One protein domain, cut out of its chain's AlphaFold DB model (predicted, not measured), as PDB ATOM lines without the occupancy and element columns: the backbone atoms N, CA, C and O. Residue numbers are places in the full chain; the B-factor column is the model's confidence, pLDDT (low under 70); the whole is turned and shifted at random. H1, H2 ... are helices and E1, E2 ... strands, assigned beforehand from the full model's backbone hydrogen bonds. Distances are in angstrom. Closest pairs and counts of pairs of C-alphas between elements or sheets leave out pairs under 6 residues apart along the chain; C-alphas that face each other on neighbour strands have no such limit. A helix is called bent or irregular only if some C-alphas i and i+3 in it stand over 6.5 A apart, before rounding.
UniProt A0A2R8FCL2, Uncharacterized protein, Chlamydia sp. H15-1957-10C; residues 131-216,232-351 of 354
ATOM      1  N   ILE A 131      10.776 -56.748  -0.111       50.59
ATOM      2  CA  ILE A 131       9.416 -56.948   0.386       50.59
ATOM      3  C   ILE A 131       9.506 -57.589   1.761       50.59
ATOM      4  O   ILE A 131       9.968 -58.716   1.899       50.59
ATOM      5  N   SER A 132       9.042 -56.880   2.785       50.22
ATOM      6  CA  SER A 132       8.751 -57.503   4.077       50.22
ATOM      7  C   SER A 132       7.281 -57.889   4.106       50.22
ATOM      8  O   SER A 132       6.436 -57.045   3.803       50.22
ATOM      9  N   THR A 133       6.986 -59.126   4.509       50.72
ATOM     10  CA  THR A 133       5.621 -59.549   4.836       50.72
ATOM     11  C   THR A 133       5.457 -59.674   6.337       50.72
ATOM     12  O   THR A 133       6.222 -60.370   6.999       50.72
ATOM     13  N   LYS A 134       4.459 -58.991   6.900       53.16
ATOM     14  CA  LYS A 134       4.049 -59.207   8.289       53.16
ATOM     15  C   LYS A 134       2.591 -59.627   8.303       53.16
ATOM     16  O   LYS A 134       1.720 -58.869   7.888       53.16
ATOM     17  N   CYS A 135       2.334 -60.846   8.767       51.03
ATOM     18  CA  CYS A 135       0.983 -61.295   9.066       51.03
ATOM     19  C   CYS A 135       0.706 -60.997  10.538       51.03
ATOM     20  O   CYS A 135       1.369 -61.549  11.417       51.03
ATOM     21  N   THR A 136      -0.247 -60.109  10.808       53.00
ATOM     22  CA  THR A 136      -0.695 -59.830  12.178       53.00
ATOM     23  C   THR A 136      -2.150 -60.256  12.300       53.00
ATOM     24  O   THR A 136      -3.001 -59.811  11.528       53.00
ATOM     25  N   ARG A 137      -2.441 -61.133  13.263       47.50
ATOM     26  CA  ARG A 137      -3.809 -61.548  13.577       47.50
ATOM     27  C   ARG A 137      -4.334 -60.683  14.713       47.50
ATOM     28  O   ARG A 137      -3.806 -60.738  15.817       47.50
ATOM     29  N   ILE A 138      -5.372 -59.898  14.440       50.41
ATOM     30  CA  ILE A 138      -6.070 -59.098  15.453       50.41
ATOM     31  C   ILE A 138      -7.507 -59.619  15.504       50.41
ATOM     32  O   ILE A 138      -8.333 -59.302  14.647       50.41
ATOM     33  N   GLY A 139      -7.782 -60.504  16.463       62.25
ATOM     34  CA  GLY A 139      -9.078 -61.173  16.600       62.25
ATOM     35  C   GLY A 139      -9.456 -62.009  15.369       62.25
ATOM     36  O   GLY A 139      -8.780 -62.983  15.019       62.25
ATOM     37  N   THR A 140     -10.558 -61.626  14.723       57.62
ATOM     38  CA  THR A 140     -11.088 -62.239  13.498       57.62
ATOM     39  C   THR A 140     -10.470 -61.677  12.222       57.62
ATOM     40  O   THR A 140     -10.823 -62.153  11.153       57.62
ATOM     41  N   ILE A 141      -9.559 -60.707  12.260       53.31
ATOM     42  CA  ILE A 141      -9.010 -60.100  11.041       53.31
ATOM     43  C   ILE A 141      -7.581 -60.597  10.810       53.31
ATOM     44  O   ILE A 141      -6.721 -60.482  11.688       53.31
ATOM     45  N   ALA A 142      -7.330 -61.142   9.618       56.47
ATOM     46  CA  ALA A 142      -5.975 -61.375   9.125       56.47
ATOM     47  C   ALA A 142      -5.506 -60.123   8.377       56.47
ATOM     48  O   ALA A 142      -6.177 -59.693   7.437       56.47
ATOM     49  N   SER A 143      -4.389 -59.537   8.818       58.38
ATOM     50  CA  SER A 143      -3.752 -58.397   8.161       58.38
ATOM     51  C   SER A 143      -2.464 -58.840   7.482       58.38
ATOM     52  O   SER A 143      -1.561 -59.319   8.171       58.38
ATOM     53  N   TYR A 144      -2.371 -58.666   6.165       59.94
ATOM     54  CA  TYR A 144      -1.141 -58.885   5.400       59.94
ATOM     55  C   TYR A 144      -0.518 -57.540   5.057       59.94
ATOM     56  O   TYR A 144      -1.109 -56.799   4.278       59.94
ATOM     57  N   ASP A 145       0.648 -57.239   5.629       59.75
ATOM     58  CA  ASP A 145       1.429 -56.048   5.295       59.75
ATOM     59  C   ASP A 145       2.532 -56.401   4.298       59.75
ATOM     60  O   ASP A 145       3.442 -57.146   4.653       59.75
ATOM     61  N   PHE A 146       2.488 -55.840   3.089       60.97
ATOM     62  CA  PHE A 146       3.578 -55.890   2.111       60.97
ATOM     63  C   PHE A 146       4.266 -54.537   2.061       60.97
ATOM     64  O   PHE A 146       3.611 -53.537   1.790       60.97
ATOM     65  N   MET A 147       5.572 -54.493   2.303       60.06
ATOM     66  CA  MET A 147       6.336 -53.245   2.308       60.06
ATOM     67  C   MET A 147       7.375 -53.239   1.190       60.06
ATOM     68  O   MET A 147       8.316 -54.010   1.280       60.06
ATOM     69  N   PHE A 148       7.243 -52.368   0.190       61.56
ATOM     70  CA  PHE A 148       8.163 -52.237  -0.944       61.56
ATOM     71  C   PHE A 148       9.113 -51.066  -0.730       61.56
ATOM     72  O   PHE A 148       8.679 -49.917  -0.775       61.56
ATOM     73  N   SER A 149      10.405 -51.324  -0.542       61.25
ATOM     74  CA  SER A 149      11.417 -50.260  -0.527       61.25
ATOM     75  C   SER A 149      11.961 -49.965  -1.928       61.25
ATOM     76  O   SER A 149      12.210 -50.887  -2.698       61.25
ATOM     77  N   GLY A 150      12.229 -48.695  -2.247       62.38
ATOM     78  CA  GLY A 150      12.954 -48.327  -3.474       62.38
ATOM     79  C   GLY A 150      12.098 -48.302  -4.743       62.38
ATOM     80  O   GLY A 150      12.631 -48.413  -5.845       62.38
ATOM     81  N   LEU A 151      10.780 -48.128  -4.598       66.44
ATOM     82  CA  LEU A 151       9.843 -48.011  -5.718       66.44
ATOM     83  C   LEU A 151      10.259 -46.893  -6.691       66.44
ATOM     84  O   LEU A 151      10.232 -47.091  -7.900       66.44
ATOM     85  N   SER A 152      10.731 -45.754  -6.172       67.75
ATOM     86  CA  SER A 152      11.226 -44.640  -6.989       67.75
ATOM     87  C   SER A 152      12.392 -45.048  -7.893       67.75
ATOM     88  O   SER A 152      12.394 -44.724  -9.074       67.75
ATOM     89  N   ALA A 153      13.346 -45.829  -7.386       69.62
ATOM     90  CA  ALA A 153      14.464 -46.308  -8.193       69.62
ATOM     91  C   ALA A 153      14.002 -47.250  -9.315       69.62
ATOM     92  O   ALA A 153      14.614 -47.268 -10.371       69.62
ATOM     93  N   VAL A 154      12.928 -48.020  -9.107       68.12
ATOM     94  CA  VAL A 154      12.381 -48.921 -10.135       68.12
ATOM     95  C   VAL A 154      11.547 -48.169 -11.172       68.12
ATOM     96  O   VAL A 154      11.579 -48.520 -12.345       68.12
ATOM     97  N   ILE A 155      10.798 -47.150 -10.749       72.19
ATOM     98  CA  ILE A 155       9.927 -46.372 -11.638       72.19
ATOM     99  C   ILE A 155      10.739 -45.368 -12.474       72.19
ATOM    100  O   ILE A 155      10.371 -45.077 -13.609       72.19
ATOM    101  N   PHE A 156      11.831 -44.824 -11.928       76.12
ATOM    102  CA  PHE A 156      12.546 -43.687 -12.520       76.12
ATOM    103  C   PHE A 156      13.997 -43.982 -12.924       76.12
ATOM    104  O   PHE A 156      14.705 -43.033 -13.251       76.12
ATOM    105  N   SER A 157      14.457 -45.244 -12.916       69.50
ATOM    106  CA  SER A 157      15.843 -45.589 -13.298       69.50
ATOM    107  C   SER A 157      16.200 -45.170 -14.720       69.50
ATOM    108  O   SER A 157      17.317 -44.723 -14.945       69.50
ATOM    109  N   ASP A 158      15.247 -45.283 -15.648       71.75
ATOM    110  CA  ASP A 158      15.500 -45.145 -17.090       71.75
ATOM    111  C   ASP A 158      14.678 -44.014 -17.735       71.75
ATOM    112  O   ASP A 158      14.713 -43.818 -18.947       71.75
ATOM    113  N   ASN A 159      13.920 -43.262 -16.931       79.19
ATOM    114  CA  ASN A 159      13.052 -42.192 -17.416       79.19
ATOM    115  C   ASN A 159      13.756 -40.843 -17.264       79.19
ATOM    116  O   ASN A 159      13.694 -40.203 -16.206       79.19
ATOM    117  N   GLU A 160      14.436 -40.424 -18.331       89.81
ATOM    118  CA  GLU A 160      14.928 -39.055 -18.458       89.81
ATOM    119  C   GLU A 160      13.765 -38.062 -18.383       89.81
ATOM    120  O   GLU A 160      12.674 -38.303 -18.910       89.81
ATOM    121  N   ILE A 161      14.004 -36.926 -17.725       91.19
ATOM    122  CA  ILE A 161      13.012 -35.857 -17.625       91.19
ATOM    123  C   ILE A 161      12.876 -35.216 -19.015       91.19
ATOM    124  O   ILE A 161      13.866 -34.672 -19.527       91.19
ATOM    125  N   PRO A 162      11.680 -35.253 -19.639       93.88
ATOM    126  CA  PRO A 162      11.464 -34.703 -20.967       93.88
ATOM    127  C   PRO A 162      11.834 -33.228 -21.001       93.88
ATOM    128  O   PRO A 162      11.549 -32.507 -20.046       93.88
ATOM    129  N   LYS A 163      12.379 -32.756 -22.129       93.31
ATOM    130  CA  LYS A 163      12.735 -31.338 -22.306       93.31
ATOM    131  C   LYS A 163      11.586 -30.407 -21.921       93.31
ATOM    132  O   LYS A 163      11.798 -29.465 -21.182       93.31
ATOM    133  N   THR A 164      10.349 -30.733 -22.293       93.38
ATOM    134  CA  THR A 164       9.151 -29.939 -21.956       93.38
ATOM    135  C   THR A 164       8.873 -29.800 -20.455       93.38
ATOM    136  O   THR A 164       8.159 -28.888 -20.044       93.38
ATOM    137  N   CYS A 165       9.417 -30.691 -19.629       93.06
ATOM    138  CA  CYS A 165       9.262 -30.683 -18.176       93.06
ATOM    139  C   CYS A 165      10.426 -29.993 -17.457       93.06
ATOM    140  O   CYS A 165      10.357 -29.868 -16.243       93.06
ATOM    141  N   ARG A 166      11.475 -29.565 -18.172       92.94
ATOM    142  CA  ARG A 166      12.678 -28.961 -17.584       92.94
ATOM    143  C   ARG A 166      12.409 -27.555 -17.074       92.94
ATOM    144  O   ARG A 166      11.796 -26.757 -17.790       92.94
ATOM    145  N   LEU A 167      12.913 -27.245 -15.880       90.69
ATOM    146  CA  LEU A 167      12.750 -25.950 -15.217       90.69
ATOM    147  C   LEU A 167      13.235 -24.773 -16.075       90.69
ATOM    148  O   LEU A 167      12.640 -23.698 -16.019       90.69
ATOM    149  N   GLU A 168      14.262 -24.986 -16.903       91.19
ATOM    150  CA  GLU A 168      14.801 -23.983 -17.833       91.19
ATOM    151  C   GLU A 168      13.726 -23.359 -18.739       91.19
ATOM    152  O   GLU A 168      13.808 -22.183 -19.075       91.19
ATOM    153  N   ASN A 169      12.668 -24.107 -19.070       92.94
ATOM    154  CA  ASN A 169      11.578 -23.617 -19.917       92.94
ATOM    155  C   ASN A 169      10.569 -22.744 -19.171       92.94
ATOM    156  O   ASN A 169       9.662 -22.205 -19.798       92.94
ATOM    157  N   TYR A 170      10.684 -22.637 -17.846       90.75
ATOM    158  CA  TYR A 170       9.749 -21.919 -16.971       90.75
ATOM    159  C   TYR A 170      10.401 -20.735 -16.257       90.75
ATOM    160  O   TYR A 170       9.703 -19.942 -15.620       90.75
ATOM    161  N   VAL A 171      11.722 -20.599 -16.370       88.88
ATOM    162  CA  VAL A 171      12.533 -19.618 -15.653       88.88
ATOM    163  C   VAL A 171      13.254 -18.699 -16.633       88.88
ATOM    164  O   VAL A 171      13.840 -19.146 -17.611       88.88
ATOM    165  N   LYS A 172      13.269 -17.403 -16.323       86.69
ATOM    166  CA  LYS A 172      14.076 -16.385 -16.992       86.69
ATOM    167  C   LYS A 172      14.682 -15.457 -15.939       86.69
ATOM    168  O   LYS A 172      14.007 -15.090 -14.983       86.69
ATOM    169  N   ASP A 173      15.966 -15.129 -16.077       85.25
ATOM    170  CA  ASP A 173      16.682 -14.213 -15.171       85.25
ATOM    171  C   ASP A 173      16.601 -14.606 -13.680       85.25
ATOM    172  O   ASP A 173      16.525 -13.770 -12.779       85.25
ATOM    173  N   GLY A 174      16.609 -15.914 -13.399       81.56
ATOM    174  CA  GLY A 174      16.557 -16.434 -12.031       81.56
ATOM    175  C   GLY A 174      15.156 -16.459 -11.403       81.56
ATOM    176  O   GLY A 174      15.040 -16.728 -10.208       81.56
ATOM    177  N   GLN A 175      14.097 -16.170 -12.168       83.06
ATOM    178  CA  GLN A 175      12.711 -16.138 -11.691       83.06
ATOM    179  C   GLN A 175      11.759 -16.845 -12.660       83.06
ATOM    180  O   GLN A 175      12.038 -16.963 -13.849       83.06
ATOM    181  N   PHE A 176      10.605 -17.304 -12.175       87.12
ATOM    182  CA  PHE A 176       9.556 -17.810 -13.063       87.12
ATOM    183  C   PHE A 176       8.964 -16.653 -13.875       87.12
ATOM    184  O   PHE A 176       8.419 -15.720 -13.287       87.12
ATOM    185  N   PHE A 177       9.020 -16.717 -15.210       83.00
ATOM    186  CA  PHE A 177       8.594 -15.595 -16.067       83.00
ATOM    187  C   PHE A 177       7.085 -15.291 -15.973       83.00
ATOM    188  O   PHE A 177       6.656 -14.172 -16.230       83.00
ATOM    189  N   GLU A 178       6.282 -16.275 -15.561       87.81
ATOM    190  CA  GLU A 178       4.840 -16.156 -15.291       87.81
ATOM    191  C   GLU A 178       4.516 -16.178 -13.780       87.81
ATOM    192  O   GLU A 178       3.383 -16.458 -13.372       87.81
ATOM    193  N   GLY A 179       5.514 -15.960 -12.916       87.62
ATOM    194  CA  GLY A 179       5.358 -16.028 -11.463       87.62
ATOM    195  C   GLY A 179       4.747 -17.356 -10.994       87.62
ATOM    196  O   GLY A 179       5.178 -18.440 -11.399       87.62
ATOM    197  N   ASN A 180       3.705 -17.280 -10.159       87.88
ATOM    198  CA  ASN A 180       3.009 -18.463  -9.636       87.88
ATOM    199  C   ASN A 180       2.349 -19.311 -10.732       87.88
ATOM    200  O   ASN A 180       2.287 -20.534 -10.598       87.88
ATOM    201  N   THR A 181       1.893 -18.697 -11.825       90.94
ATOM    202  CA  THR A 181       1.298 -19.423 -12.954       90.94
ATOM    203  C   THR A 181       2.350 -20.283 -13.655       90.94
ATOM    204  O   THR A 181       2.103 -21.462 -13.913       90.94
ATOM    205  N   GLY A 182       3.557 -19.744 -13.856       90.81
ATOM    206  CA  GLY A 182       4.694 -20.483 -14.412       90.81
ATOM    207  C   GLY A 182       5.119 -21.648 -13.518       90.81
ATOM    208  O   GLY A 182       5.277 -22.771 -13.997       90.81
ATOM    209  N   LYS A 183       5.194 -21.416 -12.199       90.94
ATOM    210  CA  LYS A 183       5.473 -22.466 -11.204       90.94
ATOM    211  C   LYS A 183       4.428 -23.585 -11.253       90.94
ATOM    212  O   LYS A 183       4.780 -24.763 -11.256       90.94
ATOM    213  N   LYS A 184       3.141 -23.228 -11.336       93.00
ATOM    214  CA  LYS A 184       2.040 -24.193 -11.439       93.00
ATOM    215  C   LYS A 184       2.115 -25.015 -12.728       93.00
ATOM    216  O   LYS A 184       1.943 -26.229 -12.669       93.00
ATOM    217  N   LYS A 185       2.413 -24.384 -13.870       94.31
ATOM    218  CA  LYS A 185       2.608 -25.079 -15.156       94.31
ATOM    219  C   LYS A 185       3.779 -26.063 -15.100       94.31
ATOM    220  O   LYS A 185       3.603 -27.216 -15.483       94.31
ATOM    221  N   TYR A 186       4.925 -25.638 -14.565       94.38
ATOM    222  CA  TYR A 186       6.096 -26.499 -14.370       94.38
ATOM    223  C   TYR A 186       5.755 -27.743 -13.540       94.38
ATOM    224  O   TYR A 186       5.947 -28.870 -13.994       94.38
ATOM    225  N   LEU A 187       5.164 -27.545 -12.356       94.19
ATOM    226  CA  LEU A 187       4.777 -28.644 -11.468       94.19
ATOM    227  C   LEU A 187       3.723 -29.558 -12.099       94.19
ATOM    228  O   LEU A 187       3.801 -30.771 -11.933       94.19
ATOM    229  N   SER A 188       2.767 -29.005 -12.850       95.50
ATOM    230  CA  SER A 188       1.754 -29.788 -13.567       95.50
ATOM    231  C   SER A 188       2.369 -30.699 -14.630       95.50
ATOM    232  O   SER A 188       2.034 -31.885 -14.718       95.50
ATOM    233  N   ASN A 189       3.323 -30.178 -15.403       95.94
ATOM    234  CA  ASN A 189       4.006 -30.947 -16.437       95.94
ATOM    235  C   ASN A 189       4.920 -32.014 -15.826       95.94
ATOM    236  O   ASN A 189       4.867 -33.173 -16.244       95.94
ATOM    237  N   MET A 190       5.656 -31.672 -14.764       95.12
ATOM    238  CA  MET A 190       6.462 -32.639 -14.019       95.12
ATOM    239  C   MET A 190       5.594 -33.739 -13.390       95.12
ATOM    240  O   MET A 190       5.915 -34.922 -13.498       95.12
ATOM    241  N   LEU A 191       4.451 -33.386 -12.794       94.81
ATOM    242  CA  LEU A 191       3.507 -34.352 -12.233       94.81
ATOM    243  C   LEU A 191       2.921 -35.265 -13.316       94.81
ATOM    244  O   LEU A 191       2.808 -36.474 -13.117       94.81
ATOM    245  N   THR A 192       2.587 -34.713 -14.480       95.25
ATOM    246  CA  THR A 192       2.100 -35.491 -15.628       95.25
ATOM    247  C   THR A 192       3.155 -36.485 -16.105       95.25
ATOM    248  O   THR A 192       2.834 -37.650 -16.354       95.25
ATOM    249  N   HIS A 193       4.422 -36.070 -16.165       94.00
ATOM    250  CA  HIS A 193       5.538 -36.964 -16.460       94.00
ATOM    251  C   HIS A 193       5.675 -38.073 -15.405       94.00
ATOM    252  O   HIS A 193       5.766 -39.247 -15.765       94.00
ATOM    253  N   VAL A 194       5.600 -37.736 -14.114       91.50
ATOM    254  CA  VAL A 194       5.627 -38.714 -13.015       91.50
ATOM    255  C   VAL A 194       4.493 -39.737 -13.143       91.50
ATOM    256  O   VAL A 194       4.742 -40.940 -13.080       91.50
ATOM    257  N   ILE A 195       3.259 -39.292 -13.391       91.44
ATOM    258  CA  ILE A 195       2.102 -40.178 -13.599       91.44
ATOM    259  C   ILE A 195       2.296 -41.051 -14.845       91.44
ATOM    260  O   ILE A 195       1.949 -42.230 -14.823       91.44
ATOM    261  N   SER A 196       2.873 -40.511 -15.921       91.44
ATOM    262  CA  SER A 196       3.202 -41.284 -17.124       91.44
ATOM    263  C   SER A 196       4.211 -42.403 -16.827       91.44
ATOM    264  O   SER A 196       4.003 -43.546 -17.234       91.44
ATOM    265  N   CYS A 197       5.239 -42.120 -16.021       88.19
ATOM    266  CA  CYS A 197       6.189 -43.135 -15.555       88.19
ATOM    267  C   CYS A 197       5.508 -44.201 -14.679       88.19
ATOM    268  O   CYS A 197       5.804 -45.387 -14.787       88.19
ATOM    269  N   LEU A 198       4.554 -43.813 -13.830       85.62
ATOM    270  CA  LEU A 198       3.775 -44.773 -13.038       85.62
ATOM    271  C   LEU A 198       2.887 -45.664 -13.923       85.62
ATOM    272  O   LEU A 198       2.743 -46.857 -13.656       85.62
ATOM    273  N   LYS A 199       2.324 -45.111 -15.003       86.88
ATOM    274  CA  LYS A 199       1.551 -45.873 -15.996       86.88
ATOM    275  C   LYS A 199       2.420 -46.865 -16.766       86.88
ATOM    276  O   LYS A 199       1.957 -47.964 -17.045       86.88
ATOM    277  N   SER A 200       3.676 -46.535 -17.080       83.50
ATOM    278  CA  SER A 200       4.567 -47.479 -17.773       83.50
ATOM    279  C   SER A 200       4.958 -48.679 -16.901       83.50
ATOM    280  O   SER A 200       5.224 -49.759 -17.427       83.50
ATOM    281  N   VAL A 201       4.906 -48.543 -15.570       75.50
ATOM    282  CA  VAL A 201       5.120 -49.654 -14.623       75.50
ATOM    283  C   VAL A 201       3.968 -50.666 -14.645       75.50
ATOM    284  O   VAL A 201       4.205 -51.849 -14.406       75.50
ATOM    285  N   ASP A 202       2.751 -50.235 -14.992       65.88
ATOM    286  CA  ASP A 202       1.570 -51.108 -15.132       65.88
ATOM    287  C   ASP A 202       1.719 -52.132 -16.272       65.88
ATOM    288  O   ASP A 202       1.003 -53.130 -16.336       65.88
ATOM    289  N   GLN A 203       2.685 -51.934 -17.175       64.00
ATOM    290  CA  GLN A 203       2.997 -52.918 -18.203       64.00
ATOM    291  C   GLN A 203       3.631 -54.145 -17.539       64.00
ATOM    292  O   GLN A 203       4.826 -54.150 -17.259       64.00
ATOM    293  N   ASP A 204       2.795 -55.158 -17.283       60.31
ATOM    294  CA  ASP A 204       2.982 -56.543 -16.802       60.31
ATOM    295  C   ASP A 204       4.435 -57.007 -16.515       60.31
ATOM    296  O   ASP A 204       4.705 -57.600 -15.473       60.31
ATOM    297  N   LYS A 205       5.403 -56.710 -17.392       68.00
ATOM    298  CA  LYS A 205       6.844 -56.954 -17.202       68.00
ATOM    299  C   LYS A 205       7.444 -56.247 -15.978       68.00
ATOM    300  O   LYS A 205       8.267 -56.854 -15.295       68.00
ATOM    301  N   SER A 206       7.066 -55.005 -15.681       67.06
ATOM    302  CA  SER A 206       7.671 -54.212 -14.598       67.06
ATOM    303  C   SER A 206       7.141 -54.614 -13.224       67.06
ATOM    304  O   SER A 206       7.935 -54.852 -12.315       67.06
ATOM    305  N   LEU A 207       5.825 -54.809 -13.088       67.06
ATOM    306  CA  LEU A 207       5.234 -55.399 -11.882       67.06
ATOM    307  C   LEU A 207       5.746 -56.824 -11.651       67.06
ATOM    308  O   LEU A 207       6.165 -57.137 -10.540       67.06
ATOM    309  N   LYS A 208       5.846 -57.660 -12.697       69.44
ATOM    310  CA  LYS A 208       6.484 -58.984 -12.587       69.44
ATOM    311  C   LYS A 208       7.944 -58.889 -12.161       69.44
ATOM    312  O   LYS A 208       8.371 -59.711 -11.366       69.44
ATOM    313  N   LYS A 209       8.702 -57.889 -12.625       68.88
ATOM    314  CA  LYS A 209      10.093 -57.641 -12.203       68.88
ATOM    315  C   LYS A 209      10.180 -57.198 -10.741       68.88
ATOM    316  O   LYS A 209      11.113 -57.590 -10.049       68.88
ATOM    317  N   ILE A 210       9.222 -56.403 -10.266       66.38
ATOM    318  CA  ILE A 210       9.109 -56.010  -8.854       66.38
ATOM    319  C   ILE A 210       8.793 -57.241  -7.989       66.38
ATOM    320  O   ILE A 210       9.455 -57.459  -6.979       66.38
ATOM    321  N   VAL A 211       7.837 -58.065  -8.426       65.88
ATOM    322  CA  VAL A 211       7.381 -59.289  -7.744       65.88
ATOM    323  C   VAL A 211       8.407 -60.433  -7.833       65.88
ATOM    324  O   VAL A 211       8.484 -61.270  -6.938       65.88
ATOM    325  N   SER A 212       9.231 -60.492  -8.881       65.31
ATOM    326  CA  SER A 212      10.275 -61.515  -9.027       65.31
ATOM    327  C   SER A 212      11.546 -61.152  -8.265       65.31
ATOM    328  O   SER A 212      12.147 -62.014  -7.627       65.31
ATOM    329  N   LYS A 213      11.924 -59.866  -8.241       60.84
ATOM    330  CA  LYS A 213      13.032 -59.367  -7.407       60.84
ATOM    331  C   LYS A 213      12.757 -59.489  -5.912       60.84
ATOM    332  O   LYS A 213      13.695 -59.427  -5.123       60.84
ATOM    333  N   SER A 214      11.500 -59.680  -5.523       53.69
ATOM    334  CA  SER A 214      11.111 -59.893  -4.137       53.69
ATOM    335  C   SER A 214      11.095 -61.355  -3.694       53.69
ATOM    336  O   SER A 214      10.626 -61.632  -2.596       53.69
ATOM    337  N   GLY A 215      11.591 -62.286  -4.518       45.59
ATOM    338  CA  GLY A 215      11.635 -63.726  -4.233       45.59
ATOM    339  C   GLY A 215      12.390 -64.138  -2.959       45.59
ATOM    340  O   GLY A 215      12.232 -65.267  -2.513       45.59
ATOM    341  N   GLU A 216      13.124 -63.233  -2.309       47.97
ATOM    342  CA  GLU A 216      13.591 -63.404  -0.925       47.97
ATOM    343  C   GLU A 216      12.470 -63.036   0.072       47.97
ATOM    344  O   GLU A 216      12.638 -62.182   0.945       47.97
ATOM    345  N   SER A 232     -16.340 -65.386   3.881       50.81
ATOM    346  CA  SER A 232     -17.789 -65.247   3.668       50.81
ATOM    347  C   SER A 232     -18.241 -63.818   3.355       50.81
ATOM    348  O   SER A 232     -19.432 -63.602   3.177       50.81
ATOM    349  N   SER A 233     -17.333 -62.838   3.371       58.19
ATOM    350  CA  SER A 233     -17.672 -61.415   3.219       58.19
ATOM    351  C   SER A 233     -16.497 -60.594   2.678       58.19
ATOM    352  O   SER A 233     -16.068 -59.629   3.308       58.19
ATOM    353  N   VAL A 234     -15.934 -61.016   1.550       62.16
ATOM    354  CA  VAL A 234     -14.962 -60.210   0.799       62.16
ATOM    355  C   VAL A 234     -15.688 -59.334  -0.220       62.16
ATOM    356  O   VAL A 234     -16.745 -59.719  -0.716       62.16
ATOM    357  N   SER A 235     -15.155 -58.145  -0.506       66.88
ATOM    358  CA  SER A 235     -15.661 -57.301  -1.596       66.88
ATOM    359  C   SER A 235     -15.665 -58.033  -2.945       66.88
ATOM    360  O   SER A 235     -14.878 -58.953  -3.180       66.88
ATOM    361  N   SER A 236     -16.541 -57.593  -3.856       69.56
ATOM    362  CA  SER A 236     -16.651 -58.134  -5.218       69.56
ATOM    363  C   SER A 236     -15.320 -58.114  -5.972       69.56
ATOM    364  O   SER A 236     -15.064 -59.004  -6.771       69.56
ATOM    365  N   ASP A 237     -14.451 -57.144  -5.681       64.62
ATOM    366  CA  ASP A 237     -13.131 -57.004  -6.307       64.62
ATOM    367  C   ASP A 237     -12.161 -58.089  -5.857       64.62
ATOM    368  O   ASP A 237     -11.498 -58.723  -6.672       64.62
ATOM    369  N   VAL A 238     -12.113 -58.347  -4.551       66.50
ATOM    370  CA  VAL A 238     -11.329 -59.444  -3.982       66.50
ATOM    371  C   VAL A 238     -11.837 -60.766  -4.535       66.50
ATOM    372  O   VAL A 238     -11.044 -61.632  -4.885       66.50
ATOM    373  N   GLN A 239     -13.154 -60.919  -4.651       70.56
ATOM    374  CA  GLN A 239     -13.744 -62.123  -5.213       70.56
ATOM    375  C   GLN A 239     -13.421 -62.282  -6.705       70.56
ATOM    376  O   GLN A 239     -13.080 -63.381  -7.127       70.56
ATOM    377  N   ALA A 240     -13.442 -61.198  -7.484       71.31
ATOM    378  CA  ALA A 240     -13.021 -61.198  -8.880       71.31
ATOM    379  C   ALA A 240     -11.539 -61.576  -9.027       71.31
ATOM    380  O   ALA A 240     -11.224 -62.443  -9.831       71.31
ATOM    381  N   ILE A 241     -10.648 -61.014  -8.203       69.00
ATOM    382  CA  ILE A 241      -9.219 -61.367  -8.196       69.00
ATOM    383  C   ILE A 241      -9.026 -62.851  -7.859       69.00
ATOM    384  O   ILE A 241      -8.299 -63.553  -8.558       69.00
ATOM    385  N   MET A 242      -9.711 -63.351  -6.825       65.69
ATOM    386  CA  MET A 242      -9.650 -64.767  -6.440       65.69
ATOM    387  C   MET A 242     -10.151 -65.685  -7.566       65.69
ATOM    388  O   MET A 242      -9.542 -66.719  -7.828       65.69
ATOM    389  N   ASN A 243     -11.206 -65.276  -8.279       69.31
ATOM    390  CA  ASN A 243     -11.721 -66.001  -9.439       69.31
ATOM    391  C   ASN A 243     -10.727 -65.991 -10.616       69.31
ATOM    392  O   ASN A 243     -10.543 -67.028 -11.249       69.31
ATOM    393  N   THR A 244     -10.053 -64.864 -10.889       69.06
ATOM    394  CA  THR A 244      -9.029 -64.737 -11.949       69.06
ATOM    395  C   THR A 244      -7.831 -65.650 -11.711       69.06
ATOM    396  O   THR A 244      -7.272 -66.202 -12.655       69.06
ATOM    397  N   ILE A 245      -7.456 -65.864 -10.449       64.62
ATOM    398  CA  ILE A 245      -6.348 -66.756 -10.071       64.62
ATOM    399  C   ILE A 245      -6.740 -68.241 -10.248       64.62
ATOM    400  O   ILE A 245      -5.901 -69.130 -10.113       64.62
ATOM    401  N   GLY A 246      -8.003 -68.541 -10.588       54.16
ATOM    402  CA  GLY A 246      -8.489 -69.903 -10.819       54.16
ATOM    403  C   GLY A 246      -8.531 -70.758  -9.550       54.16
ATOM    404  O   GLY A 246      -8.664 -71.978  -9.630       54.16
ATOM    405  N   GLN A 247      -8.409 -70.135  -8.374       54.19
ATOM    406  CA  GLN A 247      -8.341 -70.831  -7.096       54.19
ATOM    407  C   GLN A 247      -9.651 -70.662  -6.310       54.19
ATOM    408  O   GLN A 247     -10.071 -69.560  -5.960       54.19
ATOM    409  N   GLN A 248     -10.285 -71.795  -5.966       49.91
ATOM    410  CA  GLN A 248     -11.139 -71.897  -4.769       49.91
ATOM    411  C   GLN A 248     -10.343 -71.430  -3.526       49.91
ATOM    412  O   GLN A 248      -9.132 -71.348  -3.645       49.91
ATOM    413  N   PRO A 249     -10.940 -71.094  -2.356       47.72
ATOM    414  CA  PRO A 249     -10.305 -70.300  -1.273       47.72
ATOM    415  C   PRO A 249      -9.105 -70.963  -0.543       47.72
ATOM    416  O   PRO A 249      -9.126 -71.194   0.665       47.72
ATOM    417  N   VAL A 250      -8.050 -71.258  -1.289       44.84
ATOM    418  CA  VAL A 250      -6.867 -72.063  -0.998       44.84
ATOM    419  C   VAL A 250      -5.846 -71.630  -2.066       44.84
ATOM    420  O   VAL A 250      -6.158 -71.779  -3.232       44.84
ATOM    421  N   TRP A 251      -4.666 -71.043  -1.846       51.16
ATOM    422  CA  TRP A 251      -3.757 -71.000  -0.701       51.16
ATOM    423  C   TRP A 251      -2.893 -69.717  -0.783       51.16
ATOM    424  O   TRP A 251      -1.919 -69.657  -1.532       51.16
ATOM    425  N   LEU A 252      -3.153 -68.697   0.046       50.91
ATOM    426  CA  LEU A 252      -2.270 -67.509   0.144       50.91
ATOM    427  C   LEU A 252      -0.832 -67.863   0.588       50.91
ATOM    428  O   LEU A 252       0.083 -67.060   0.420       50.91
ATOM    429  N   ARG A 253      -0.636 -69.060   1.162       49.91
ATOM    430  CA  ARG A 253       0.657 -69.550   1.658       49.91
ATOM    431  C   ARG A 253       1.537 -70.172   0.569       49.91
ATOM    432  O   ARG A 253       2.750 -70.129   0.719       49.91
ATOM    433  N   GLU A 254       0.950 -70.726  -0.495       48.69
ATOM    434  CA  GLU A 254       1.690 -71.492  -1.516       48.69
ATOM    435  C   GLU A 254       2.075 -70.638  -2.729       48.69
ATOM    436  O   GLU A 254       3.120 -70.867  -3.334       48.69
ATOM    437  N   HIS A 255       1.305 -69.584  -3.033       57.84
ATOM    438  CA  HIS A 255       1.602 -68.666  -4.143       57.84
ATOM    439  C   HIS A 255       1.477 -67.165  -3.789       57.84
ATOM    440  O   HIS A 255       0.803 -66.421  -4.512       57.84
ATOM    441  N   PRO A 256       2.138 -66.670  -2.717       62.53
ATOM    442  CA  PRO A 256       2.090 -65.253  -2.348       62.53
ATOM    443  C   PRO A 256       2.447 -64.273  -3.486       62.53
ATOM    444  O   PRO A 256       1.771 -63.249  -3.584       62.53
ATOM    445  N   PRO A 257       3.418 -64.552  -4.386       64.00
ATOM    446  CA  PRO A 257       3.757 -63.641  -5.482       64.00
ATOM    447  C   PRO A 257       2.640 -63.488  -6.520       64.00
ATOM    448  O   PRO A 257       2.409 -62.384  -7.005       64.00
ATOM    449  N   THR A 258       1.932 -64.573  -6.850       67.94
ATOM    450  CA  THR A 258       0.881 -64.576  -7.883       67.94
ATOM    451  C   THR A 258      -0.353 -63.824  -7.406       67.94
ATOM    452  O   THR A 258      -0.855 -62.947  -8.105       67.94
ATOM    453  N   VAL A 259      -0.796 -64.109  -6.176       68.06
ATOM    454  CA  VAL A 259      -1.919 -63.396  -5.554       68.06
ATOM    455  C   VAL A 259      -1.568 -61.917  -5.405       68.06
ATOM    456  O   VAL A 259      -2.325 -61.057  -5.841       68.06
ATOM    457  N   LEU A 260      -0.389 -61.599  -4.863       69.44
ATOM    458  CA  LEU A 260       0.065 -60.217  -4.731       69.44
ATOM    459  C   LEU A 260       0.136 -59.503  -6.086       69.44
ATOM    460  O   LEU A 260      -0.267 -58.350  -6.165       69.44
ATOM    461  N   GLY A 261       0.600 -60.171  -7.143       74.12
ATOM    462  CA  GLY A 261       0.661 -59.617  -8.494       74.12
ATOM    463  C   GLY A 261      -0.706 -59.180  -9.023       74.12
ATOM    464  O   GLY A 261      -0.845 -58.046  -9.472       74.12
ATOM    465  N   GLU A 262      -1.725 -60.032  -8.905       74.56
ATOM    466  CA  GLU A 262      -3.087 -59.709  -9.360       74.56
ATOM    467  C   GLU A 262      -3.752 -58.631  -8.498       74.56
ATOM    468  O   GLU A 262      -4.389 -57.711  -9.019       74.56
ATOM    469  N   PHE A 263      -3.548 -58.682  -7.178       71.88
ATOM    470  CA  PHE A 263      -3.984 -57.616  -6.279       71.88
ATOM    471  C   PHE A 263      -3.342 -56.282  -6.671       71.88
ATOM    472  O   PHE A 263      -4.043 -55.296  -6.895       71.88
ATOM    473  N   LEU A 264      -2.016 -56.248  -6.804       74.00
ATOM    474  CA  LEU A 264      -1.297 -55.050  -7.219       74.00
ATOM    475  C   LEU A 264      -1.807 -54.536  -8.557       74.00
ATOM    476  O   LEU A 264      -2.036 -53.344  -8.655       74.00
ATOM    477  N   LYS A 265      -2.059 -55.398  -9.545       78.31
ATOM    478  CA  LYS A 265      -2.568 -54.997 -10.862       78.31
ATOM    479  C   LYS A 265      -3.906 -54.259 -10.772       78.31
ATOM    480  O   LYS A 265      -4.019 -53.124 -11.230       78.31
ATOM    481  N   VAL A 266      -4.906 -54.856 -10.121       76.56
ATOM    482  CA  VAL A 266      -6.241 -54.243  -9.986       76.56
ATOM    483  C   VAL A 266      -6.176 -52.935  -9.194       76.56
ATOM    484  O   VAL A 266      -6.784 -51.930  -9.573       76.56
ATOM    485  N   TYR A 267      -5.424 -52.919  -8.094       74.31
ATOM    486  CA  TYR A 267      -5.324 -51.732  -7.247       74.31
ATOM    487  C   TYR A 267      -4.471 -50.628  -7.866       74.31
ATOM    488  O   TYR A 267      -4.809 -49.454  -7.718       74.31
ATOM    489  N   TRP A 268      -3.409 -50.981  -8.586       78.81
ATOM    490  CA  TRP A 268      -2.563 -50.035  -9.303       78.81
ATOM    491  C   TRP A 268      -3.370 -49.289 -10.357       78.81
ATOM    492  O   TRP A 268      -3.315 -48.065 -10.394       78.81
ATOM    493  N   GLN A 269      -4.219 -49.982 -11.118       82.44
ATOM    494  CA  GLN A 269      -5.109 -49.333 -12.082       82.44
ATOM    495  C   GLN A 269      -6.075 -48.342 -11.428       82.44
ATOM    496  O   GLN A 269      -6.248 -47.226 -11.919       82.44
ATOM    497  N   ARG A 270      -6.669 -48.700 -10.284       81.19
ATOM    498  CA  ARG A 270      -7.542 -47.782  -9.533       81.19
ATOM    499  C   ARG A 270      -6.790 -46.583  -8.977       81.19
ATOM    500  O   ARG A 270      -7.292 -45.464  -9.044       81.19
ATOM    501  N   TYR A 271      -5.594 -46.811  -8.446       80.75
ATOM    502  CA  TYR A 271      -4.726 -45.746  -7.963       80.75
ATOM    503  C   TYR A 271      -4.348 -44.796  -9.104       80.75
ATOM    504  O   TYR A 271      -4.523 -43.588  -8.966       80.75
ATOM    505  N   LEU A 272      -3.933 -45.331 -10.257       85.38
ATOM    506  CA  LEU A 272      -3.638 -44.560 -11.464       85.38
ATOM    507  C   LEU A 272      -4.848 -43.751 -11.943       85.38
ATOM    508  O   LEU A 272      -4.691 -42.586 -12.301       85.38
ATOM    509  N   ALA A 273      -6.047 -44.337 -11.929       86.31
ATOM    510  CA  ALA A 273      -7.274 -43.631 -12.285       86.31
ATOM    511  C   ALA A 273      -7.544 -42.458 -11.331       86.31
ATOM    512  O   ALA A 273      -7.815 -41.348 -11.786       86.31
ATOM    513  N   PHE A 274      -7.398 -42.681 -10.022       84.50
ATOM    514  CA  PHE A 274      -7.590 -41.652  -9.006       84.50
ATOM    515  C   PHE A 274      -6.574 -40.510  -9.121       84.50
ATOM    516  O   PHE A 274      -6.973 -39.348  -9.197       84.50
ATOM    517  N   ILE A 275      -5.270 -40.808  -9.180       86.69
ATOM    518  CA  ILE A 275      -4.238 -39.756  -9.256       86.69
ATOM    519  C   ILE A 275      -4.286 -38.987 -10.580       86.69
ATOM    520  O   ILE A 275      -3.744 -37.890 -10.683       86.69
ATOM    521  N   ASN A 276      -4.922 -39.559 -11.606       90.00
ATOM    522  CA  ASN A 276      -5.107 -38.911 -12.895       90.00
ATOM    523  C   ASN A 276      -6.323 -37.968 -12.929       90.00
ATOM    524  O   ASN A 276      -6.501 -37.285 -13.937       90.00
ATOM    525  N   THR A 277      -7.134 -37.900 -11.867       90.62
ATOM    526  CA  THR A 277      -8.225 -36.918 -11.761       90.62
ATOM    527  C   THR A 277      -7.678 -35.495 -11.636       90.62
ATOM    528  O   THR A 277      -6.687 -35.252 -10.945       90.62
ATOM    529  N   GLU A 278      -8.326 -34.537 -12.304       93.06
ATOM    530  CA  GLU A 278      -7.885 -33.136 -12.296       93.06
ATOM    531  C   GLU A 278      -7.958 -32.510 -10.901       93.06
ATOM    532  O   GLU A 278      -7.041 -31.791 -10.502       93.06
ATOM    533  N   ASP A 279      -8.981 -32.841 -10.111       90.00
ATOM    534  CA  ASP A 279      -9.108 -32.362  -8.731       90.00
ATOM    535  C   ASP A 279      -7.926 -32.804  -7.871       90.00
ATOM    536  O   ASP A 279      -7.357 -32.012  -7.116       90.00
ATOM    537  N   PHE A 280      -7.511 -34.068  -7.999       89.00
ATOM    538  CA  PHE A 280      -6.368 -34.574  -7.257       89.00
ATOM    539  C   PHE A 280      -5.072 -33.884  -7.689       89.00
ATOM    540  O   PHE A 280      -4.332 -33.410  -6.825       89.00
ATOM    541  N   LYS A 281      -4.813 -33.784  -9.001       92.75
ATOM    542  CA  LYS A 281      -3.616 -33.112  -9.527       92.75
ATOM    543  C   LYS A 281      -3.541 -31.666  -9.055       92.75
ATOM    544  O   LYS A 281      -2.516 -31.253  -8.526       92.75
ATOM    545  N   ASN A 282      -4.632 -30.913  -9.194       92.50
ATOM    546  CA  ASN A 282      -4.683 -29.511  -8.794       92.50
ATOM    547  C   ASN A 282      -4.456 -29.340  -7.292       92.50
ATOM    548  O   ASN A 282      -3.658 -28.495  -6.889       92.50
ATOM    549  N   ASN A 283      -5.097 -30.172  -6.470       90.69
ATOM    550  CA  ASN A 283      -4.906 -30.145  -5.024       90.69
ATOM    551  C   ASN A 283      -3.469 -30.493  -4.622       90.69
ATOM    552  O   ASN A 283      -2.916 -29.856  -3.727       90.69
ATOM    553  N   LEU A 284      -2.859 -31.487  -5.273       90.25
ATOM    554  CA  LEU A 284      -1.471 -31.866  -5.023       90.25
ATOM    555  C   LEU A 284      -0.507 -30.747  -5.425       90.25
ATOM    556  O   LEU A 284       0.386 -30.410  -4.656       90.25
ATOM    557  N   ILE A 285      -0.697 -30.146  -6.601       92.88
ATOM    558  CA  ILE A 285       0.149 -29.048  -7.080       92.88
ATOM    559  C   ILE A 285       0.036 -27.840  -6.154       92.88
ATOM    560  O   ILE A 285       1.063 -27.285  -5.780       92.88
ATOM    561  N   ASN A 286      -1.176 -27.435  -5.763       90.69
ATOM    562  CA  ASN A 286      -1.369 -26.297  -4.860       90.69
ATOM    563  C   ASN A 286      -0.674 -26.536  -3.512       90.69
ATOM    564  O   ASN A 286       0.068 -25.676  -3.047       90.69
ATOM    565  N   GLN A 287      -0.829 -27.733  -2.943       87.62
ATOM    566  CA  GLN A 287      -0.147 -28.116  -1.709       87.62
ATOM    567  C   GLN A 287       1.377 -28.071  -1.871       87.62
ATOM    568  O   GLN A 287       2.074 -27.475  -1.056       87.62
ATOM    569  N   VAL A 288       1.904 -28.657  -2.947       88.50
ATOM    570  CA  VAL A 288       3.342 -28.624  -3.219       88.50
ATOM    571  C   VAL A 288       3.804 -27.187  -3.421       88.50
ATOM    572  O   VAL A 288       4.876 -26.851  -2.950       88.50
ATOM    573  N   ILE A 289       3.030 -26.297  -4.045       88.50
ATOM    574  CA  ILE A 289       3.370 -24.868  -4.163       88.50
ATOM    575  C   ILE A 289       3.492 -24.206  -2.786       88.50
ATOM    576  O   ILE A 289       4.456 -23.461  -2.590       88.50
ATOM    577  N   GLU A 290       2.557 -24.485  -1.873       85.56
ATOM    578  CA  GLU A 290       2.541 -23.973  -0.495       85.56
ATOM    579  C   GLU A 290       3.730 -24.502   0.320       85.56
ATOM    580  O   GLU A 290       4.470 -23.723   0.920       85.56
ATOM    581  N   GLU A 291       3.984 -25.812   0.285       81.44
ATOM    582  CA  GLU A 291       5.124 -26.443   0.968       81.44
ATOM    583  C   GLU A 291       6.463 -25.988   0.372       81.44
ATOM    584  O   GLU A 291       7.453 -25.765   1.076       81.44
ATOM    585  N   SER A 292       6.480 -25.787  -0.944       69.50
ATOM    586  CA  SER A 292       7.651 -25.400  -1.718       69.50
ATOM    587  C   SER A 292       7.808 -23.894  -1.911       69.50
ATOM    588  O   SER A 292       8.505 -23.454  -2.832       69.50
ATOM    589  N   LEU A 293       7.248 -23.075  -1.015       51.41
ATOM    590  CA  LEU A 293       7.649 -21.668  -0.842       51.41
ATOM    591  C   LEU A 293       9.180 -21.499  -0.674       51.41
ATOM    592  O   LEU A 293       9.692 -20.394  -0.803       51.41
ATOM    593  N   ASN A 294       9.913 -22.602  -0.475       55.66
ATOM    594  CA  ASN A 294      11.366 -22.674  -0.372       55.66
ATOM    595  C   ASN A 294      12.098 -23.359  -1.548       55.66
ATOM    596  O   ASN A 294      13.270 -23.681  -1.360       55.66
ATOM    597  N   PHE A 295      11.496 -23.604  -2.730       57.19
ATOM    598  CA  PHE A 295      12.310 -24.001  -3.903       57.19
ATOM    599  C   PHE A 295      13.363 -22.910  -4.128       57.19
ATOM    600  O   PHE A 295      13.022 -21.778  -4.464       57.19
ATOM    601  N   CYS A 296      14.618 -23.242  -3.819       54.16
ATOM    602  CA  CYS A 296      15.691 -22.301  -3.524       54.16
ATOM    603  C   CYS A 296      15.787 -21.172  -4.567       54.16
ATOM    604  O   CYS A 296      16.315 -21.422  -5.651       54.16
ATOM    605  N   PRO A 297      15.414 -19.914  -4.247       55.81
ATOM    606  CA  PRO A 297      15.587 -18.791  -5.179       55.81
ATOM    607  C   PRO A 297      17.058 -18.584  -5.576       55.81
ATOM    608  O   PRO A 297      17.358 -18.027  -6.628       55.81
ATOM    609  N   ASN A 298      17.989 -19.086  -4.760       55.16
ATOM    610  CA  ASN A 298      19.422 -19.053  -5.039       55.16
ATOM    611  C   ASN A 298      19.896 -20.168  -5.989       55.16
ATOM    612  O   ASN A 298      20.888 -19.960  -6.679       55.16
ATOM    613  N   ALA A 299      19.207 -21.314  -6.058       54.84
ATOM    614  CA  ALA A 299      19.570 -22.400  -6.976       54.84
ATOM    615  C   ALA A 299      19.228 -22.038  -8.429       54.84
ATOM    616  O   ALA A 299      19.985 -22.345  -9.340       54.84
ATOM    617  N   ILE A 300      18.146 -21.278  -8.625       60.78
ATOM    618  CA  ILE A 300      17.669 -20.829  -9.941       60.78
ATOM    619  C   ILE A 300      18.679 -19.884 -10.632       60.78
ATOM    620  O   ILE A 300      18.690 -19.758 -11.853       60.78
ATOM    621  N   LYS A 301      19.580 -19.243  -9.873       62.91
ATOM    622  CA  LYS A 301      20.630 -18.374 -10.429       62.91
ATOM    623  C   LYS A 301      21.814 -19.136 -11.026       62.91
ATOM    624  O   LYS A 301      22.584 -18.536 -11.770       62.91
ATOM    625  N   ASN A 302      21.982 -20.418 -10.702       72.44
ATOM    626  CA  ASN A 302      23.075 -21.222 -11.228       72.44
ATOM    627  C   ASN A 302      22.531 -22.260 -12.213       72.44
ATOM    628  O   ASN A 302      21.959 -23.269 -11.812       72.44
ATOM    629  N   ILE A 303      22.750 -22.015 -13.507       64.75
ATOM    630  CA  ILE A 303      22.310 -22.888 -14.607       64.75
ATOM    631  C   ILE A 303      22.816 -24.329 -14.419       64.75
ATOM    632  O   ILE A 303      22.117 -25.274 -14.773       64.75
ATOM    633  N   GLN A 304      23.981 -24.516 -13.788       73.12
ATOM    634  CA  GLN A 304      24.558 -25.842 -13.537       73.12
ATOM    635  C   GLN A 304      23.762 -26.684 -12.522       73.12
ATOM    636  O   GLN A 304      23.982 -27.887 -12.443       73.12
ATOM    637  N   LEU A 305      22.841 -26.081 -11.762       80.44
ATOM    638  CA  LEU A 305      22.020 -26.774 -10.762       80.44
ATOM    639  C   LEU A 305      20.605 -27.108 -11.264       80.44
ATOM    640  O   LEU A 305      19.830 -27.704 -10.520       80.44
ATOM    641  N   LEU A 306      20.236 -26.745 -12.500       82.94
ATOM    642  CA  LEU A 306      18.868 -26.939 -13.005       82.94
ATOM    643  C   LEU A 306      18.461 -28.419 -13.049       82.94
ATOM    644  O   LEU A 306      17.347 -28.751 -12.647       82.94
ATOM    645  N   ASP A 307      19.376 -29.309 -13.440       86.81
ATOM    646  CA  ASP A 307      19.141 -30.758 -13.437       86.81
ATOM    647  C   ASP A 307      18.884 -31.308 -12.025       86.81
ATOM    648  O   ASP A 307      18.020 -32.166 -11.831       86.81
ATOM    649  N   GLU A 308      19.611 -30.801 -11.026       85.44
ATOM    650  CA  GLU A 308      19.423 -31.197  -9.628       85.44
ATOM    651  C   GLU A 308      18.064 -30.729  -9.105       85.44
ATOM    652  O   GLU A 308      17.372 -31.491  -8.428       85.44
ATOM    653  N   VAL A 309      17.637 -29.517  -9.478       86.31
ATOM    654  CA  VAL A 309      16.323 -28.980  -9.101       86.31
ATOM    655  C   VAL A 309      15.189 -29.747  -9.782       86.31
ATOM    656  O   VAL A 309      14.184 -30.044  -9.134       86.31
ATOM    657  N   ASP A 310      15.331 -30.109 -11.060       90.56
ATOM    658  CA  ASP A 310      14.359 -30.956 -11.763       90.56
ATOM    659  C   ASP A 310      14.218 -32.320 -11.074       90.56
ATOM    660  O   ASP A 310      13.105 -32.805 -10.834       90.56
ATOM    661  N   LEU A 311      15.348 -32.932 -10.709       87.50
ATOM    662  CA  LEU A 311      15.385 -34.217 -10.022       87.50
ATOM    663  C   LEU A 311      14.766 -34.136  -8.621       87.50
ATOM    664  O   LEU A 311      13.979 -35.009  -8.244       87.50
ATOM    665  N   GLU A 312      15.097 -33.100  -7.854       84.94
ATOM    666  CA  GLU A 312      14.537 -32.853  -6.526       84.94
ATOM    667  C   GLU A 312      13.028 -32.611  -6.608       84.94
ATOM    668  O   GLU A 312      12.266 -33.221  -5.860       84.94
ATOM    669  N   CYS A 313      12.578 -31.814  -7.579       88.69
ATOM    670  CA  CYS A 313      11.165 -31.573  -7.840       88.69
ATOM    671  C   CYS A 313      10.415 -32.863  -8.172       88.69
ATOM    672  O   CYS A 313       9.389 -33.162  -7.555       88.69
ATOM    673  N   ARG A 314      10.952 -33.676  -9.089       89.75
ATOM    674  CA  ARG A 314      10.390 -34.988  -9.422       89.75
ATOM    675  C   ARG A 314      10.271 -35.867  -8.179       89.75
ATOM    676  O   ARG A 314       9.210 -36.433  -7.931       89.75
ATOM    677  N   ASN A 315      11.337 -35.968  -7.388       84.19
ATOM    678  CA  ASN A 315      11.357 -36.793  -6.182       84.19
ATOM    679  C   ASN A 315      10.366 -36.294  -5.127       84.19
ATOM    680  O   ASN A 315       9.680 -37.105  -4.511       84.19
ATOM    681  N   HIS A 316      10.250 -34.979  -4.955       84.62
ATOM    682  CA  HIS A 316       9.311 -34.375  -4.023       84.62
ATOM    683  C   HIS A 316       7.856 -34.592  -4.456       84.62
ATOM    684  O   HIS A 316       7.020 -34.943  -3.631       84.62
ATOM    685  N   LEU A 317       7.547 -34.485  -5.752       88.88
ATOM    686  CA  LEU A 317       6.219 -34.814  -6.284       88.88
ATOM    687  C   LEU A 317       5.877 -36.294  -6.105       88.88
ATOM    688  O   LEU A 317       4.754 -36.626  -5.729       88.88
ATOM    689  N   VAL A 318       6.842 -37.184  -6.345       85.88
ATOM    690  CA  VAL A 318       6.702 -38.620  -6.074       85.88
ATOM    691  C   VAL A 318       6.424 -38.848  -4.595       85.88
ATOM    692  O   VAL A 318       5.501 -39.578  -4.250       85.88
ATOM    693  N   GLU A 319       7.179 -38.201  -3.714       80.06
ATOM    694  CA  GLU A 319       6.968 -38.300  -2.278       80.06
ATOM    695  C   GLU A 319       5.584 -37.774  -1.875       80.06
ATOM    696  O   GLU A 319       4.865 -38.461  -1.158       80.06
ATOM    697  N   ALA A 320       5.158 -36.622  -2.388       84.06
ATOM    698  CA  ALA A 320       3.861 -36.021  -2.089       84.06
ATOM    699  C   ALA A 320       2.680 -36.868  -2.607       84.06
ATOM    700  O   ALA A 320       1.671 -37.018  -1.913       84.06
ATOM    701  N   LEU A 321       2.818 -37.493  -3.785       83.75
ATOM    702  CA  LEU A 321       1.851 -38.460  -4.330       83.75
ATOM    703  C   LEU A 321       1.593 -39.635  -3.379       83.75
ATOM    704  O   LEU A 321       0.489 -40.187  -3.326       83.75
ATOM    705  N   PHE A 322       2.623 -40.020  -2.640       75.12
ATOM    706  CA  PHE A 322       2.690 -41.263  -1.898       75.12
ATOM    707  C   PHE A 322       2.490 -41.069  -0.382       75.12
ATOM    708  O   PHE A 322       1.735 -41.822   0.235       75.12
ATOM    709  N   ASN A 323       3.084 -40.032   0.208       69.06
ATOM    710  CA  ASN A 323       3.070 -39.739   1.644       69.06
ATOM    711  C   ASN A 323       1.844 -38.946   2.112       69.06
ATOM    712  O   ASN A 323       1.746 -38.644   3.304       69.06
ATOM    713  N   ARG A 324       0.913 -38.577   1.220       65.69
ATOM    714  CA  ARG A 324      -0.227 -37.740   1.611       65.69
ATOM    715  C   ARG A 324      -1.006 -38.412   2.756       65.69
ATOM    716  O   ARG A 324      -1.505 -39.524   2.576       65.69
ATOM    717  N   PRO A 325      -1.180 -37.756   3.917       44.59
ATOM    718  CA  PRO A 325      -1.835 -38.351   5.087       44.59
ATOM    719  C   PRO A 325      -3.329 -38.670   4.873       44.59
ATOM    720  O   PRO A 325      -3.906 -39.428   5.650       44.59
ATOM    721  N   GLY A 326      -3.933 -38.163   3.789       49.81
ATOM    722  CA  GLY A 326      -5.266 -38.539   3.299       49.81
ATOM    723  C   GLY A 326      -5.282 -39.633   2.219       49.81
ATOM    724  O   GLY A 326      -6.346 -40.151   1.910       49.81
ATOM    725  N   ASN A 327      -4.123 -40.043   1.690       48.34
ATOM    726  CA  ASN A 327      -3.985 -41.152   0.734       48.34
ATOM    727  C   ASN A 327      -3.894 -42.512   1.441       48.34
ATOM    728  O   ASN A 327      -3.401 -43.483   0.866       48.34
ATOM    729  N   LYS A 328      -4.408 -42.626   2.674       52.03
ATOM    730  CA  LYS A 328      -4.923 -43.918   3.123       52.03
ATOM    731  C   LYS A 328      -6.114 -44.217   2.227       52.03
ATOM    732  O   LYS A 328      -7.240 -43.849   2.543       52.03
ATOM    733  N   PHE A 329      -5.858 -44.882   1.105       54.25
ATOM    734  CA  PHE A 329      -6.912 -45.527   0.337       54.25
ATOM    735  C   PHE A 329      -7.396 -46.694   1.178       54.25
ATOM    736  O   PHE A 329      -6.969 -47.832   1.002       54.25
ATOM    737  N   THR A 330      -8.214 -46.379   2.175       51.28
ATOM    738  CA  THR A 330      -8.987 -47.351   2.919       51.28
ATOM    739  C   THR A 330     -10.171 -47.705   2.051       51.28
ATOM    740  O   THR A 330     -11.228 -47.081   2.119       51.28
ATOM    741  N   TRP A 331      -9.979 -48.709   1.209       62.84
ATOM    742  CA  TRP A 331     -11.107 -49.502   0.761       62.84
ATOM    743  C   TRP A 331     -11.488 -50.457   1.891       62.84
ATOM    744  O   TRP A 331     -10.675 -50.755   2.765       62.84
ATOM    745  N   LYS A 332     -12.739 -50.920   1.890       59.25
ATOM    746  CA  LYS A 332     -13.337 -51.712   2.979       59.25
ATOM    747  C   LYS A 332     -12.418 -52.824   3.524       59.25
ATOM    748  O   LYS A 332     -12.369 -53.025   4.733       59.25
ATOM    749  N   ASP A 333     -11.635 -53.445   2.639       60.97
ATOM    750  CA  ASP A 333     -10.762 -54.583   2.941       60.97
ATOM    751  C   ASP A 333      -9.261 -54.291   2.719       60.97
ATOM    752  O   ASP A 333      -8.428 -55.175   2.887       60.97
ATOM    753  N   PHE A 334      -8.870 -53.073   2.329       62.62
ATOM    754  CA  PHE A 334      -7.497 -52.781   1.899       62.62
ATOM    755  C   PHE A 334      -7.057 -51.378   2.295       62.62
ATOM    756  O   PHE A 334      -7.825 -50.426   2.221       62.62
ATOM    757  N   THR A 335      -5.804 -51.237   2.703       62.19
ATOM    758  CA  THR A 335      -5.161 -49.949   2.936       62.19
ATOM    759  C   THR A 335      -3.850 -49.905   2.177       62.19
ATOM    760  O   THR A 335      -2.942 -50.685   2.448       62.19
ATOM    761  N   PHE A 336      -3.738 -48.961   1.250       62.09
ATOM    762  CA  PHE A 336      -2.454 -48.562   0.692       62.09
ATOM    763  C   PHE A 336      -1.952 -47.327   1.431       62.09
ATOM    764  O   PHE A 336      -2.715 -46.396   1.685       62.09
ATOM    765  N   SER A 337      -0.680 -47.330   1.796       60.03
ATOM    766  CA  SER A 337      -0.008 -46.177   2.388       60.03
ATOM    767  C   SER A 337       1.446 -46.206   1.978       60.03
ATOM    768  O   SER A 337       2.060 -47.263   2.053       60.03
ATOM    769  N   VAL A 338       2.029 -45.075   1.614       52.03
ATOM    770  CA  VAL A 338       3.475 -44.987   1.420       52.03
ATOM    771  C   VAL A 338       4.051 -44.105   2.518       52.03
ATOM    772  O   VAL A 338       3.439 -43.126   2.935       52.03
ATOM    773  N   HIS A 339       5.194 -44.522   3.047       53.94
ATOM    774  CA  HIS A 339       5.936 -43.817   4.078       53.94
ATOM    775  C   HIS A 339       7.395 -43.692   3.630       53.94
ATOM    776  O   HIS A 339       8.168 -44.653   3.666       53.94
ATOM    777  N   GLY A 340       7.765 -42.498   3.167       60.94
ATOM    778  CA  GLY A 340       9.086 -42.214   2.614       60.94
ATOM    779  C   GLY A 340       9.367 -43.077   1.382       60.94
ATOM    780  O   GLY A 340       8.644 -43.032   0.393       60.94
ATOM    781  N   LYS A 341      10.411 -43.911   1.451       56.19
ATOM    782  CA  LYS A 341      10.813 -44.818   0.357       56.19
ATOM    783  C   LYS A 341      10.065 -46.160   0.362       56.19
ATOM    784  O   LYS A 341      10.452 -47.050  -0.398       56.19
ATOM    785  N   GLN A 342       9.075 -46.339   1.242       56.53
ATOM    786  CA  GLN A 342       8.403 -47.618   1.485       56.53
ATOM    787  C   GLN A 342       6.918 -47.565   1.138       56.53
ATOM    788  O   GLN A 342       6.168 -46.846   1.789       56.53
ATOM    789  N   ALA A 343       6.464 -48.376   0.184       59.19
ATOM    790  CA  ALA A 343       5.041 -48.553  -0.088       59.19
ATOM    791  C   ALA A 343       4.488 -49.729   0.725       59.19
ATOM    792  O   ALA A 343       4.963 -50.849   0.580       59.19
ATOM    793  N   ARG A 344       3.512 -49.483   1.597       63.59
ATOM    794  CA  ARG A 344       2.841 -50.480   2.435       63.59
ATOM    795  C   ARG A 344       1.453 -50.796   1.883       63.59
ATOM    796  O   ARG A 344       0.607 -49.912   1.763       63.59
ATOM    797  N   PHE A 345       1.211 -52.072   1.626       64.56
ATOM    798  CA  PHE A 345      -0.093 -52.618   1.278       64.56
ATOM    799  C   PHE A 345      -0.580 -53.472   2.437       64.56
ATOM    800  O   PHE A 345       0.048 -54.474   2.756       64.56
ATOM    801  N   MET A 346      -1.675 -53.066   3.064       64.19
ATOM    802  CA  MET A 346      -2.317 -53.783   4.153       64.19
ATOM    803  C   MET A 346      -3.633 -54.355   3.644       64.19
ATOM    804  O   MET A 346      -4.535 -53.605   3.282       64.19
ATOM    805  N   PHE A 347      -3.771 -55.673   3.638       66.44
ATOM    806  CA  PHE A 347      -5.034 -56.322   3.300       66.44
ATOM    807  C   PHE A 347      -5.688 -56.880   4.557       66.44
ATOM    808  O   PHE A 347      -5.060 -57.658   5.272       66.44
ATOM    809  N   ARG A 348      -6.930 -56.474   4.831       61.88
ATOM    810  CA  ARG A 348      -7.726 -56.909   5.979       61.88
ATOM    811  C   ARG A 348      -8.778 -57.890   5.511       61.88
ATOM    812  O   ARG A 348      -9.726 -57.510   4.833       61.88
ATOM    813  N   ILE A 349      -8.645 -59.137   5.941       61.22
ATOM    814  CA  ILE A 349      -9.641 -60.158   5.639       61.22
ATOM    815  C   ILE A 349     -10.432 -60.499   6.898       61.22
ATOM    816  O   ILE A 349      -9.835 -61.016   7.851       61.22
ATOM    817  N   PRO A 350     -11.754 -60.262   6.927       54.22
ATOM    818  CA  PRO A 350     -12.596 -60.770   7.997       54.22
ATOM    819  C   PRO A 350     -12.649 -62.304   7.933       54.22
ATOM    820  O   PRO A 350     -13.024 -62.908   6.929       54.22
ATOM    821  N   THR A 351     -12.276 -62.947   9.031       56.53
ATOM    822  CA  THR A 351     -12.354 -64.396   9.235       56.53
ATOM    823  C   THR A 351     -13.527 -64.692  10.168       56.53
ATOM    824  O   THR A 351     -13.644 -64.110  11.242       56.53
TER     825      THR A 351
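What this domain is: This is residues 131 to 216 and 232 to 351 of the 354 residues of an uncharacterized protein of Chlamydia sp. H15-1957-10C (UniProt A0A2R8FCL2). Picture a rod with a twisted five-stranded sheet in one half and three crossed helices, H2, H6 and H7, in the other. Helix H5 runs beneath one face of the sheet and only grazes it, with the short helices H3 and H4 packed on H5; the sheet's other face is bare. H1 sits where the two halves meet, and residues 157 to 178, with no named element, run on to the tip of the helical half. The printed part has 206 residues with seven named helices and five named strands, in the order E1 E2 H1 H2 H3 H4 H5 H6 H7 E3 E4 E5; the sheet, E1 E2 E5 E4 E3, is antiparallel throughout, and the class is mixed, helices and strands. The model is only just compact, close to loose, with a radius of gyration of the C-alphas of 19.7 A and spans of 64 by 29 by 24 A.

How they stand to each other: Start with the sheet. Its edge strand E1, residues 131 to 138, forms a hairpin with E2, residues 141 to 149; N 134 and O 145 are 3.1 A apart, within hydrogen-bond range. Next to E2 look for E5, residues 342 to 350, antiparallel at 166 degrees, with N 146 and O 345 at 2.8 A. E5 forms a hairpin with E4, residues 334 to 339, where N 335 and O 346 are 2.7 A apart. E4 forms another with the edge strand E3, residues 329 to 331, where N 331 and O 334 are 2.9 A apart. E3, E4 and E5 are a meander, each strand the antiparallel neighbour of the one before. H5, residues 256 to 275, only grazes the sheet. H3, residues 205 to 213, also only grazes it, with residues 210 to 213, and touches H5, the closest C-alphas being those of Val 211 and Pro 257, 6.1 A. H4, residues 236 to 244, touches H5 too, with C-alphas of Ile 241 and Glu 262 at 6.5 A. Now move to the hub, H2, residues 179 to 201. Its residues 195 to 199 touch H5 at a shallow tilt of 27 degrees, opposite ways; the closest C-alphas, Lys 199 and Leu 272, are 7.0 A apart. H1, residues 151 to 156, touches H2, about perpendicular at 75 degrees, with C-alphas of Ile 155 and Cys 197 at 6.3 A. H6, residues 278 to 291, touches H2 at a steep tilt of 58 degrees, with C-alphas of Leu 187 and Ile 285 at 6.4 A. H7, residues 303 to 323, touches H2 at a steep tilt of 64 degrees, with C-alphas of Met 190 and Arg 314 at 6.5 A; its residues 319 to 323 only graze the sheet. In H1 to H6 every O i to N i+4 pair is within hydrogen-bond range; in H7, 15 of 17 are.

Where its parts are: Find C-alpha 131 at (9.416, -56.948, 0.386), where E1 begins its 21.7 A. E2 spans 25.5 A, E5 25.6 A and E4 16.3 A. From C-alpha 179 at (5.358, -16.028, -11.463), H2 runs 33.8 A to C-alpha 201. H5 spans 27.2 A, H6 19.7 A and H7 30.3 A; H7 is irregular, with C-alphas 304 and 307 7.3 A apart. E5 ends at C-alpha 350, (-12.596, -60.770, 7.997).

The domain as a whole: The two C-alphas farthest apart are those of Asp 173 and Gln 248, 64.9 A. Residues 217 to 231 are not printed; C-alphas 216 and 232 are 31.8 A apart across this cut. The links H1 to H2, H4 to H5 and H6 to H7 are long. The mean pLDDT of the printed part is 72.2, and 107 residues are under 70, among them 131 to 154, 202 to 216 and 323 to 351.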